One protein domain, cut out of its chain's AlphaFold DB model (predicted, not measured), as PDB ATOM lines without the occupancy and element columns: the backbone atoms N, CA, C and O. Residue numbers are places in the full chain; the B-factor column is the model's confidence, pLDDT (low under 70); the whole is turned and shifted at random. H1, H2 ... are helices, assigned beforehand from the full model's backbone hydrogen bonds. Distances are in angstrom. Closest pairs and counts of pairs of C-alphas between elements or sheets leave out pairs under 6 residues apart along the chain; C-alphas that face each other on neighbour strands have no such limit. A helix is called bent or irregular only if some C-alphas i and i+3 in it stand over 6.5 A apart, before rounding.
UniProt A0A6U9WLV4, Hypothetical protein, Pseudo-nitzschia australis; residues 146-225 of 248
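This is residues 146 to 225 of the 248 residues of the protein "Hypothetical protein" of Pseudo-nitzschia australis (UniProt A0A6U9WLV4). One long helix, H2, has H1 and H5 packed on it at steep tilts on different sides, and short helices and loops go on from this core, H3 and H4 past the last residues of H2, and H6 and H7 off to the side beyond H5. H6 and H7 make a small cluster beyond H5, while beyond the other end of H2 come H3 and H4, where residues 188 to 194 stick out. The printed part has 80 residues with seven named helices, H1 to H7 in order along the chain, and no named strand; the class is all helix. It is compact, with a radius of gyration of the C-alphas of 12.3 A, and spans 37 by 30 by 17 A.

H1, residues 146 to 156, touches residues 172 to 179 alone of H2, residues 168 to 183. Their closest C-alphas, of Leu 149 and Gln 176, are 7.1 A apart. They stand at a steep tilt of 47 degrees and run the same way. H3, residues 185 to 188, is close to H2 but not clearly touching it; the closest C-alphas, of Tyr 181 and Tyr 187, are 6.5 A apart. H4, residues 192 to 197, is apart from H2 and from H5, residues 205 to 210. Residues 170 to 175 alone of H2 touch H5, with the C-alphas of Thr 171 and Tyr 207 closest at 5.2 A. H2 and H5 have a steep tilt of 63 degrees, opposite ways. H6, residues 213 to 216, and H7, residues 218 to 224, touch only at the corner, and only just, with 3 pairs of C-alphas within 8 A; the closest are Cys 214 and Met 221, 5.9 A. H5 and H7 are close but not clearly touching, 7.7 A between the closest C-alphas, of Cys 205 and Met 221. Each O i to N i+4 pair is within hydrogen-bond range in H2, H4, H5 and H7; H1 has 3 of 7, beside 6 of 8 O i to N i+3 pairs, and H3 and H6 are too short for an i+4 pair.

H1 begins with C-alpha 146 at (22.346, -6.924, -3.254) and is 16.5 A long; it is neither bent nor irregular, but only just: C-alphas 152 and 155 are 6.0 A apart. H2 is 22.6 A long, ending with C-alpha 183 at (29.513, -1.463, -17.716). H7, 10.2 A long, ends with C-alpha 224 at (9.791, -7.614, -22.894). H3, H4, H5 and H6 measure 4.9 A, 8.7 A, 8.6 A and 4.8 A.

The C-alphas farthest apart, of Glu 166 and Pro 191, are 37.4 A apart. The printed part has no cut. H1 to H2 is a long link of 11 residues. Mean pLDDT of the printed part is 80.9; residues 193, 197, 217, 219, 222 and 223 are under 70.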
ATOM      1  N   ASN A 146      23.478  -6.585  -2.402       87.12
ATOM      2  CA  ASN A 146      22.346  -6.924  -3.254       87.12
ATOM      3  C   ASN A 146      21.380  -5.739  -3.451       87.12
ATOM      4  O   ASN A 146      21.026  -5.464  -4.586       87.12
ATOM      5  N   ASP A 147      21.005  -4.977  -2.416       88.25
ATOM      6  CA  ASP A 147      20.150  -3.778  -2.565       88.25
ATOM      7  C   ASP A 147      20.798  -2.722  -3.484       88.25
ATOM      8  O   ASP A 147      20.156  -2.194  -4.393       88.25
ATOM      9  N   PHE A 148      22.109  -2.487  -3.344       88.88
ATOM     10  CA  PHE A 148      22.850  -1.625  -4.274       88.88
ATOM     11  C   PHE A 148      22.917  -2.192  -5.701       88.88
ATOM     12  O   PHE A 148      22.864  -1.424  -6.663       88.88
ATOM     13  N   LEU A 149      23.051  -3.512  -5.854       86.56
ATOM     14  CA  LEU A 149      23.053  -4.181  -7.156       86.56
ATOM     15  C   LEU A 149      21.686  -4.056  -7.850       86.56
ATOM     16  O   LEU A 149      21.632  -3.622  -8.999       86.56
ATOM     17  N   LEU A 150      20.601  -4.370  -7.136       88.94
ATOM     18  CA  LEU A 150      19.223  -4.300  -7.625       88.94
ATOM     19  C   LEU A 150      18.881  -2.872  -8.064       88.94
ATOM     20  O   LEU A 150      18.507  -2.670  -9.218       88.94
ATOM     21  N   ARG A 151      19.122  -1.853  -7.225       91.25
ATOM     22  CA  ARG A 151      18.836  -0.442  -7.569       91.25
ATOM     23  C   ARG A 151      19.548   0.052  -8.827       91.25
ATOM     24  O   ARG A 151      18.984   0.853  -9.567       91.25
ATOM     25  N   ARG A 152      20.762  -0.432  -9.118       89.69
ATOM     26  CA  ARG A 152      21.500  -0.045 -10.338       89.69
ATOM     27  C   ARG A 152      20.848  -0.565 -11.625       89.69
ATOM     28  O   ARG A 152      21.122  -0.003 -12.684       89.69
ATOM     29  N   THR A 153      19.981  -1.578 -11.552       85.25
ATOM     30  CA  THR A 153      19.285  -2.125 -12.733       85.25
ATOM     31  C   THR A 153      18.260  -1.168 -13.334       85.25
ATOM     32  O   THR A 153      18.080  -1.194 -14.549       85.25
ATOM     33  N   ALA A 154      17.676  -0.261 -12.537       87.31
ATOM     34  CA  ALA A 154      16.696   0.730 -12.998       87.31
ATOM     35  C   ALA A 154      17.237   1.651 -14.114       87.31
ATOM     36  O   ALA A 154      16.495   2.147 -14.956       87.31
ATOM     37  N   LYS A 155      18.565   1.819 -14.194       86.75
ATOM     38  CA  LYS A 155      19.230   2.545 -15.288       86.75
ATOM     39  C   LYS A 155      19.057   1.880 -16.667       86.75
ATOM     40  O   LYS A 155      19.299   2.516 -17.691       86.75
ATOM     41  N   PHE A 156      18.673   0.606 -16.697       81.56
ATOM     42  CA  PHE A 156      18.586  -0.232 -17.894       81.56
ATOM     43  C   PHE A 156      17.183  -0.843 -18.071       81.56
ATOM     44  O   PHE A 156      17.033  -1.915 -18.661       81.56
ATOM     45  N   GLY A 157      16.154  -0.154 -17.569       83.44
ATOM     46  CA  GLY A 157      14.748  -0.545 -17.680       83.44
ATOM     47  C   GLY A 157      14.065  -0.697 -16.323       83.44
ATOM     48  O   GLY A 157      14.448  -0.057 -15.351       83.44
ATOM     49  N   ALA A 158      13.055  -1.560 -16.257       86.00
ATOM     50  CA  ALA A 158      12.370  -1.915 -15.024       86.00
ATOM     51  C   ALA A 158      13.360  -2.417 -13.957       86.00
ATOM     52  O   ALA A 158      14.195  -3.291 -14.225       86.00
ATOM     53  N   LEU A 159      13.228  -1.881 -12.740       90.44
ATOM     54  CA  LEU A 159      13.964  -2.328 -11.559       90.44
ATOM     55  C   LEU A 159      13.780  -3.841 -11.385       90.44
ATOM     56  O   LEU A 159      12.654  -4.317 -11.314       90.44
ATOM     57  N   GLN A 160      14.877  -4.593 -11.348       90.06
ATOM     58  CA  GLN A 160      14.824  -6.043 -11.176       90.06
ATOM     59  C   GLN A 160      14.681  -6.417  -9.697       90.06
ATOM     60  O   GLN A 160      15.252  -5.741  -8.838       90.06
ATOM     61  N   THR A 161      13.982  -7.517  -9.412       91.38
ATOM     62  CA  THR A 161      13.857  -8.098  -8.061       91.38
ATOM     63  C   THR A 161      14.448  -9.511  -7.992       91.38
ATOM     64  O   THR A 161      14.831 -10.097  -9.008       91.38
ATOM     65  N   ALA A 162      14.576 -10.050  -6.776       89.75
ATOM     66  CA  ALA A 162      15.105 -11.392  -6.517       89.75
ATOM     67  C   ALA A 162      14.386 -12.064  -5.327       89.75
ATOM     68  O   ALA A 162      15.006 -12.772  -4.541       89.75
ATOM     69  N   ASP A 163      13.081 -11.817  -5.184       86.44
ATOM     70  CA  ASP A 163      12.315 -12.130  -3.964       86.44
ATOM     71  C   ASP A 163      11.946 -13.622  -3.808       86.44
ATOM     72  O   ASP A 163      11.409 -14.035  -2.777       86.44
ATOM     73  N   ASP A 164      12.216 -14.448  -4.823       81.06
ATOM     74  CA  ASP A 164      11.995 -15.896  -4.789       81.06
ATOM     75  C   ASP A 164      13.138 -16.601  -4.042       81.06
ATOM     76  O   ASP A 164      14.217 -16.800  -4.594       81.06
ATOM     77  N   HIS A 165      12.897 -17.031  -2.802       81.50
ATOM     78  CA  HIS A 165      13.899 -17.696  -1.960       81.50
ATOM     79  C   HIS A 165      14.511 -18.994  -2.533       81.50
ATOM     80  O   HIS A 165      15.562 -19.413  -2.047       81.50
ATOM     81  N   GLU A 166      13.894 -19.660  -3.518       91.50
ATOM     82  CA  GLU A 166      14.487 -20.843  -4.165       91.50
ATOM     83  C   GLU A 166      15.537 -20.432  -5.214       91.50
ATOM     84  O   GLU A 166      16.572 -21.090  -5.351       91.50
ATOM     85  N   TYR A 167      15.311 -19.305  -5.899       86.56
ATOM     86  CA  TYR A 167      16.139 -18.812  -7.007       86.56
ATOM     87  C   TYR A 167      16.858 -17.481  -6.719       86.56
ATOM     88  O   TYR A 167      17.534 -16.964  -7.609       86.56
ATOM     89  N   GLU A 168      16.767 -16.943  -5.500       89.81
ATOM     90  CA  GLU A 168      17.272 -15.625  -5.071       89.81
ATOM     91  C   GLU A 168      18.731 -15.413  -5.496       89.81
ATOM     92  O   GLU A 168      19.031 -14.519  -6.288       89.81
ATOM     93  N   GLN A 169      19.642 -16.295  -5.066       87.75
ATOM     94  CA  GLN A 169      21.066 -16.164  -5.389       87.75
ATOM     95  C   GLN A 169      21.347 -16.318  -6.891       87.75
ATOM     96  O   GLN A 169      22.166 -15.584  -7.435       87.75
ATOM     97  N   ALA A 170      20.662 -17.229  -7.586       85.62
ATOM     98  CA  ALA A 170      20.857 -17.426  -9.025       85.62
ATOM     99  C   ALA A 170      20.317 -16.238  -9.851       85.62
ATOM    100  O   ALA A 170      20.887 -15.878 -10.885       85.62
ATOM    101  N   THR A 171      19.266 -15.584  -9.353       83.31
ATOM    102  CA  THR A 171      18.707 -14.349  -9.913       83.31
ATOM    103  C   THR A 171      19.657 -13.175  -9.681       83.31
ATOM    104  O   THR A 171      19.968 -12.447 -10.622       83.31
ATOM    105  N   LEU A 172      20.205 -13.034  -8.470       85.50
ATOM    106  CA  LEU A 172      21.222 -12.028  -8.142       85.50
ATOM    107  C   LEU A 172      22.505 -12.203  -8.967       85.50
ATOM    108  O   LEU A 172      23.016 -11.222  -9.507       85.50
ATOM    109  N   ASP A 173      22.984 -13.437  -9.143       83.69
ATOM    110  CA  ASP A 173      24.118 -13.750 -10.016       83.69
ATOM    111  C   ASP A 173      23.816 -13.333 -11.468       83.69
ATOM    112  O   ASP A 173      24.654 -12.720 -12.135       83.69
ATOM    113  N   THR A 174      22.609 -13.612 -11.971       81.81
ATOM    114  CA  THR A 174      22.166 -13.195 -13.313       81.81
ATOM    115  C   THR A 174      22.150 -11.670 -13.451       81.81
ATOM    116  O   THR A 174      22.698 -11.138 -14.422       81.81
ATOM    117  N   ILE A 175      21.633 -10.956 -12.447       83.31
ATOM    118  CA  ILE A 175      21.637  -9.489 -12.385       83.31
ATOM    119  C   ILE A 175      23.071  -8.939 -12.349       83.31
ATOM    120  O   ILE A 175      23.374  -7.983 -13.064       83.31
ATOM    121  N   GLN A 176      23.987  -9.554 -11.598       83.44
ATOM    122  CA  GLN A 176      25.392  -9.145 -11.583       83.44
ATOM    123  C   GLN A 176      26.043  -9.298 -12.968       83.44
ATOM    124  O   GLN A 176      26.634  -8.343 -13.474       83.44
ATOM    125  N   ASN A 177      25.881 -10.452 -13.627       80.19
ATOM    126  CA  ASN A 177      26.415 -10.687 -14.979       80.19
ATOM    127  C   ASN A 177      25.824  -9.706 -16.025       80.19
ATOM    128  O   ASN A 177      26.498  -9.361 -17.004       80.19
ATOM    129  N   MET A 178      24.577  -9.258 -15.828       79.94
ATOM    130  CA  MET A 178      23.915  -8.228 -16.638       79.94
ATOM    131  C   MET A 178      24.510  -6.830 -16.384       79.94
ATOM    132  O   MET A 178      24.828  -6.112 -17.330       79.94
ATOM    133  N   MET A 179      24.730  -6.448 -15.125       81.81
ATOM    134  CA  MET A 179      25.327  -5.153 -14.778       81.81
ATOM    135  C   MET A 179      26.787  -5.037 -15.241       81.81
ATOM    136  O   MET A 179      27.175  -4.022 -15.822       81.81
ATOM    137  N   GLU A 180      27.581  -6.102 -15.092       81.12
ATOM    138  CA  GLU A 180      28.946  -6.182 -15.634       81.12
ATOM    139  C   GLU A 180      28.972  -6.017 -17.164       81.12
ATOM    140  O   GLU A 180      29.899  -5.417 -17.717       81.12
ATOM    141  N   TYR A 181      27.940  -6.497 -17.869       75.94
ATOM    142  CA  TYR A 181      27.795  -6.251 -19.301       75.94
ATOM    143  C   TYR A 181      27.510  -4.784 -19.619       75.94
ATOM    144  O   TYR A 181      28.198  -4.211 -20.465       75.94
ATOM    145  N   PHE A 182      26.537  -4.161 -18.954       76.44
ATOM    146  CA  PHE A 182      26.201  -2.757 -19.200       76.44
ATOM    147  C   PHE A 182      27.368  -1.801 -18.887       76.44
ATOM    148  O   PHE A 182      27.485  -0.719 -19.466       76.44
ATOM    149  N   GLU A 183      28.296  -2.216 -18.026       80.88
ATOM    150  CA  GLU A 183      29.513  -1.463 -17.716       80.88
ATOM    151  C   GLU A 183      30.709  -1.806 -18.624       80.88
ATOM    152  O   GLU A 183      31.706  -1.072 -18.634       80.88
ATOM    153  N   SER A 184      30.598  -2.850 -19.449       79.75
ATOM    154  CA  SER A 184      31.625  -3.274 -20.405       79.75
ATOM    155  C   SER A 184      31.860  -2.260 -21.533       79.75
ATOM    156  O   SER A 184      31.021  -1.412 -21.854       79.75
ATOM    157  N   LYS A 185      33.023  -2.374 -22.189       79.69
ATOM    158  CA  LYS A 185      33.324  -1.606 -23.410       79.69
ATOM    159  C   LYS A 185      32.384  -1.971 -24.562       79.69
ATOM    160  O   LYS A 185      32.071  -1.094 -25.360       79.69
ATOM    161  N   ASP A 186      31.918  -3.216 -24.603       77.94
ATOM    162  CA  ASP A 186      31.084  -3.748 -25.682       77.94
ATOM    163  C   ASP A 186      29.686  -3.131 -25.663       77.94
ATOM    164  O   ASP A 186      29.192  -2.741 -26.710       77.94
ATOM    165  N   TYR A 187      29.069  -2.958 -24.487       74.88
ATOM    166  CA  TYR A 187      27.819  -2.194 -24.385       74.88
ATOM    167  C   TYR A 187      28.050  -0.700 -24.653       74.88
ATOM    168  O   TYR A 187      27.283  -0.049 -25.364       74.88
ATOM    169  N   LYS A 188      29.139  -0.131 -24.118       82.44
ATOM    170  CA  LYS A 188      29.453   1.299 -24.276       82.44
ATOM    171  C   LYS A 188      29.731   1.701 -25.727       82.44
ATOM    172  O   LYS A 188      29.396   2.831 -26.082       82.44
ATOM    173  N   SER A 189      30.249   0.810 -26.570       82.19
ATOM    174  CA  SER A 189      30.484   1.065 -28.001       82.19
ATOM    175  C   SER A 189      29.229   0.964 -28.880       82.19
ATOM    176  O   SER A 189      29.280   1.351 -30.046       82.19
ATOM    177  N   LEU A 190      28.094   0.493 -28.348       71.00
ATOM    178  CA  LEU A 190      26.875   0.324 -29.142       71.00
ATOM    179  C   LEU A 190      26.280   1.653 -29.632       71.00
ATOM    180  O   LEU A 190      26.298   2.646 -28.892       71.00
ATOM    181  N   PRO A 191      25.641   1.656 -30.817       75.94
ATOM    182  CA  PRO A 191      24.803   2.760 -31.269       75.94
ATOM    183  C   PRO A 191      23.693   3.111 -30.265       75.94
ATOM    184  O   PRO A 191      23.095   2.230 -29.640       75.94
ATOM    185  N   SER A 192      23.374   4.400 -30.134       75.00
ATOM    186  CA  SER A 192      22.393   4.898 -29.158       75.00
ATOM    187  C   SER A 192      20.985   4.325 -29.358       75.00
ATOM    188  O   SER A 192      20.279   4.100 -28.380       75.00
ATOM    189  N   ASN A 193      20.586   4.014 -30.597       65.81
ATOM    190  CA  ASN A 193      19.310   3.351 -30.888       65.81
ATOM    191  C   ASN A 193      19.254   1.906 -30.353       65.81
ATOM    192  O   ASN A 193      18.203   1.472 -29.894       65.81
ATOM    193  N   ILE A 194      20.380   1.182 -30.352       71.38
ATOM    194  CA  ILE A 194      20.460  -0.163 -29.762       71.38
ATOM    195  C   ILE A 194      20.392  -0.067 -28.234       71.38
ATOM    196  O   ILE A 194      19.644  -0.812 -27.611       71.38
ATOM    197  N   LYS A 195      21.101   0.896 -27.626       73.25
ATOM    198  CA  LYS A 195      21.036   1.144 -26.173       73.25
ATOM    199  C   LYS A 195      19.629   1.528 -25.707       73.25
ATOM    200  O   LYS A 195      19.190   1.021 -24.685       73.25
ATOM    201  N   LYS A 196      18.916   2.375 -26.464       71.81
ATOM    202  CA  LYS A 196      17.544   2.822 -26.154       71.81
ATOM    203  C   LYS A 196      16.534   1.669 -26.114       71.81
ATOM    204  O   LYS A 196      15.625   1.686 -25.290       71.81
ATOM    205  N   ASN A 197      16.696   0.687 -27.000       69.06
ATOM    206  CA  ASN A 197      15.767  -0.438 -27.124       69.06
ATOM    207  C   ASN A 197      16.177  -1.648 -26.271       69.06
ATOM    208  O   ASN A 197      15.363  -2.536 -26.043       69.06
ATOM    209  N   CYS A 198      17.424  -1.704 -25.797       73.69
ATOM    210  CA  CYS A 198      17.914  -2.809 -24.987       73.69
ATOM    211  C   CYS A 198      17.733  -2.532 -23.492       73.69
ATOM    212  O   CYS A 198      18.641  -2.045 -22.812       73.69
ATOM    213  N   LYS A 199      16.535  -2.856 -23.009       76.94
ATOM    214  CA  LYS A 199      16.100  -2.703 -21.621       76.94
ATOM    215  C   LYS A 199      15.267  -3.904 -21.173       76.94
ATOM    216  O   LYS A 199      14.742  -4.646 -22.003       76.94
ATOM    217  N   ASN A 200      15.143  -4.087 -19.862       79.31
ATOM    218  CA  ASN A 200      14.089  -4.928 -19.293       79.31
ATOM    219  C   ASN A 200      12.810  -4.097 -19.160       79.31
ATOM    220  O   ASN A 200      12.868  -2.998 -18.620       79.31
ATOM    221  N   ASP A 201      11.663  -4.620 -19.581       82.31
ATOM    222  CA  ASP A 201      10.357  -3.973 -19.386       82.31
ATOM    223  C   ASP A 201       9.550  -4.596 -18.237       82.31
ATOM    224  O   ASP A 201       8.471  -4.112 -17.903       82.31
ATOM    225  N   HIS A 202      10.089  -5.634 -17.586       86.31
ATOM    226  CA  HIS A 202       9.478  -6.283 -16.428       86.31
ATOM    227  C   HIS A 202      10.496  -6.552 -15.309       86.31
ATOM    228  O   HIS A 202      11.640  -6.929 -15.570       86.31
ATOM    229  N   GLU A 203      10.072  -6.415 -14.051       90.75
ATOM    230  CA  GLU A 203      10.911  -6.599 -12.850       90.75
ATOM    231  C   GLU A 203      11.466  -8.031 -12.694       90.75
ATOM    232  O   GLU A 203      12.554  -8.241 -12.162       90.75
ATOM    233  N   LEU A 204      10.751  -9.020 -13.241       89.00
ATOM    234  CA  LEU A 204      11.124 -10.439 -13.204       89.00
ATOM    235  C   LEU A 204      11.963 -10.921 -14.402       89.00
ATOM    236  O   LEU A 204      12.239 -12.116 -14.484       89.00
ATOM    237  N   CYS A 205      12.388 -10.054 -15.328       86.75
ATOM    238  CA  CYS A 205      13.151 -10.486 -16.511       86.75
ATOM    239  C   CYS A 205      14.402 -11.315 -16.159       86.75
ATOM    240  O   CYS A 205      14.682 -12.325 -16.806       86.75
ATOM    241  N   SER A 206      15.114 -10.944 -15.092       86.38
ATOM    242  CA  SER A 206      16.304 -11.659 -14.610       86.38
ATOM    243  C   SER A 206      15.979 -13.004 -13.946       86.38
ATOM    244  O   SER A 206      16.740 -13.964 -14.083       86.38
ATOM    245  N   TYR A 207      14.833 -13.107 -13.269       85.94
ATOM    246  CA  TYR A 207      14.323 -14.366 -12.716       85.94
ATOM    247  C   TYR A 207      13.876 -15.319 -13.837       85.94
ATOM    248  O   TYR A 207      14.294 -16.475 -13.883       85.94
ATOM    249  N   TRP A 208      13.119 -14.821 -14.817       86.19
ATOM    250  CA  TRP A 208      12.717 -15.584 -16.001       86.19
ATOM    251  C   TRP A 208      13.925 -16.072 -16.812       86.19
ATOM    252  O   TRP A 208      13.971 -17.233 -17.220       86.19
ATOM    253  N   ALA A 209      14.956 -15.237 -16.975       81.88
ATOM    254  CA  ALA A 209      16.232 -15.655 -17.552       81.88
ATOM    255  C   ALA A 209      16.914 -16.768 -16.729       81.88
ATOM    256  O   ALA A 209      17.424 -17.728 -17.304       81.88
ATOM    257  N   THR A 210      16.872 -16.680 -15.397       82.56
ATOM    258  CA  THR A 210      17.457 -17.669 -14.473       82.56
ATOM    259  C   THR A 210      16.787 -19.041 -14.583       82.56
ATOM    260  O   THR A 210      17.481 -20.058 -14.601       82.56
ATOM    261  N   ILE A 211      15.459 -19.096 -14.723       82.06
ATOM    262  CA  ILE A 211      14.712 -20.358 -14.876       82.06
ATOM    263  C   ILE A 211      14.642 -20.865 -16.334       82.06
ATOM    264  O   ILE A 211      13.981 -21.872 -16.605       82.06
ATOM    265  N   GLY A 212      15.326 -20.212 -17.281       76.19
ATOM    266  CA  GLY A 212      15.458 -20.658 -18.677       76.19
ATOM    267  C   GLY A 212      14.310 -20.259 -19.614       76.19
ATOM    268  O   GLY A 212      14.043 -20.950 -20.600       76.19
ATOM    269  N   GLU A 213      13.596 -19.166 -19.330       79.62
ATOM    270  CA  GLU A 213      12.574 -18.636 -20.246       79.62
ATOM    271  C   GLU A 213      13.177 -18.057 -21.536       79.62
ATOM    272  O   GLU A 213      12.493 -18.015 -22.558       79.62
ATOM    273  N   CYS A 214      14.465 -17.683 -21.540       71.56
ATOM    274  CA  CYS A 214      15.179 -17.259 -22.751       71.56
ATOM    275  C   CYS A 214      15.193 -18.358 -23.830       71.56
ATOM    276  O   CYS A 214      15.080 -18.060 -25.020       71.56
ATOM    277  N   GLU A 215      15.310 -19.626 -23.424       72.75
ATOM    278  CA  GLU A 215      15.286 -20.795 -24.303       72.75
ATOM    279  C   GLU A 215      13.858 -21.274 -24.593       72.75
ATOM    280  O   GLU A 215      13.540 -21.582 -25.740       72.75
ATOM    281  N   LYS A 216      12.993 -21.338 -23.570       76.31
ATOM    282  CA  LYS A 216      11.620 -21.865 -23.705       76.31
ATOM    283  C   LYS A 216      10.689 -20.912 -24.456       76.31
ATOM    284  O   LYS A 216       9.911 -21.346 -25.299       76.31
ATOM    285  N   ASN A 217      10.762 -19.623 -24.128       69.88
ATOM    286  CA  ASN A 217       9.811 -18.579 -24.509       69.88
ATOM    287  C   ASN A 217      10.539 -17.374 -25.132       69.88
ATOM    288  O   ASN A 217      10.215 -16.211 -24.885       69.88
ATOM    289  N   MET A 218      11.519 -17.667 -25.995       72.12
ATOM    290  CA  MET A 218      12.409 -16.695 -26.641       72.12
ATOM    291  C   MET A 218      11.680 -15.495 -27.272       72.12
ATOM    292  O   MET A 218      12.179 -14.377 -27.196       72.12
ATOM    293  N   ALA A 219      10.512 -15.698 -27.893       68.25
ATOM    294  CA  ALA A 219       9.744 -14.615 -28.515       68.25
ATOM    295  C   ALA A 219       9.210 -13.606 -27.481       68.25
ATOM    296  O   ALA A 219       9.336 -12.403 -27.683       68.25
ATOM    297  N   PHE A 220       8.680 -14.091 -26.354       71.00
ATOM    298  CA  PHE A 220       8.230 -13.252 -25.243       71.00
ATOM    299  C   PHE A 220       9.411 -12.512 -24.603       71.00
ATOM    300  O   PHE A 220       9.380 -11.289 -24.465       71.00
ATOM    301  N   MET A 221      10.495 -13.240 -24.309       74.81
ATOM    302  CA  MET A 221      11.696 -12.657 -23.707       74.81
ATOM    303  C   MET A 221      12.341 -11.599 -24.613       74.81
ATOM    304  O   MET A 221      12.726 -10.548 -24.126       74.81
ATOM    305  N   LYS A 222      12.393 -11.796 -25.936       68.12
ATOM    306  CA  LYS A 222      12.933 -10.786 -26.867       68.12
ATOM    307  C   LYS A 222      12.129  -9.486 -26.919       68.12
ATOM    308  O   LYS A 222      12.713  -8.456 -27.241       68.12
ATOM    309  N   VAL A 223      10.824  -9.529 -26.641       68.75
ATOM    310  CA  VAL A 223       9.950  -8.345 -26.687       68.75
ATOM    311  C   VAL A 223       9.967  -7.576 -25.364       68.75
ATOM    312  O   VAL A 223      10.066  -6.357 -25.399       68.75
ATOM    313  N   GLY A 224       9.886  -8.263 -24.216       70.56
ATOM    314  CA  GLY A 224       9.791  -7.614 -22.894       70.56
ATOM    315  C   GLY A 224      11.058  -7.657 -22.026       70.56
ATOM    316  O   GLY A 224      11.119  -6.981 -21.003       70.56
ATOM    317  N   CYS A 225      12.065  -8.446 -22.393       74.44
ATOM    318  CA  CYS A 225      13.273  -8.705 -21.599       74.44
ATOM    319  C   CYS A 225      14.508  -8.733 -22.516       74.44
ATOM    320  O   CYS A 225      15.174  -9.759 -22.679       74.44
TER     321      CYS A 225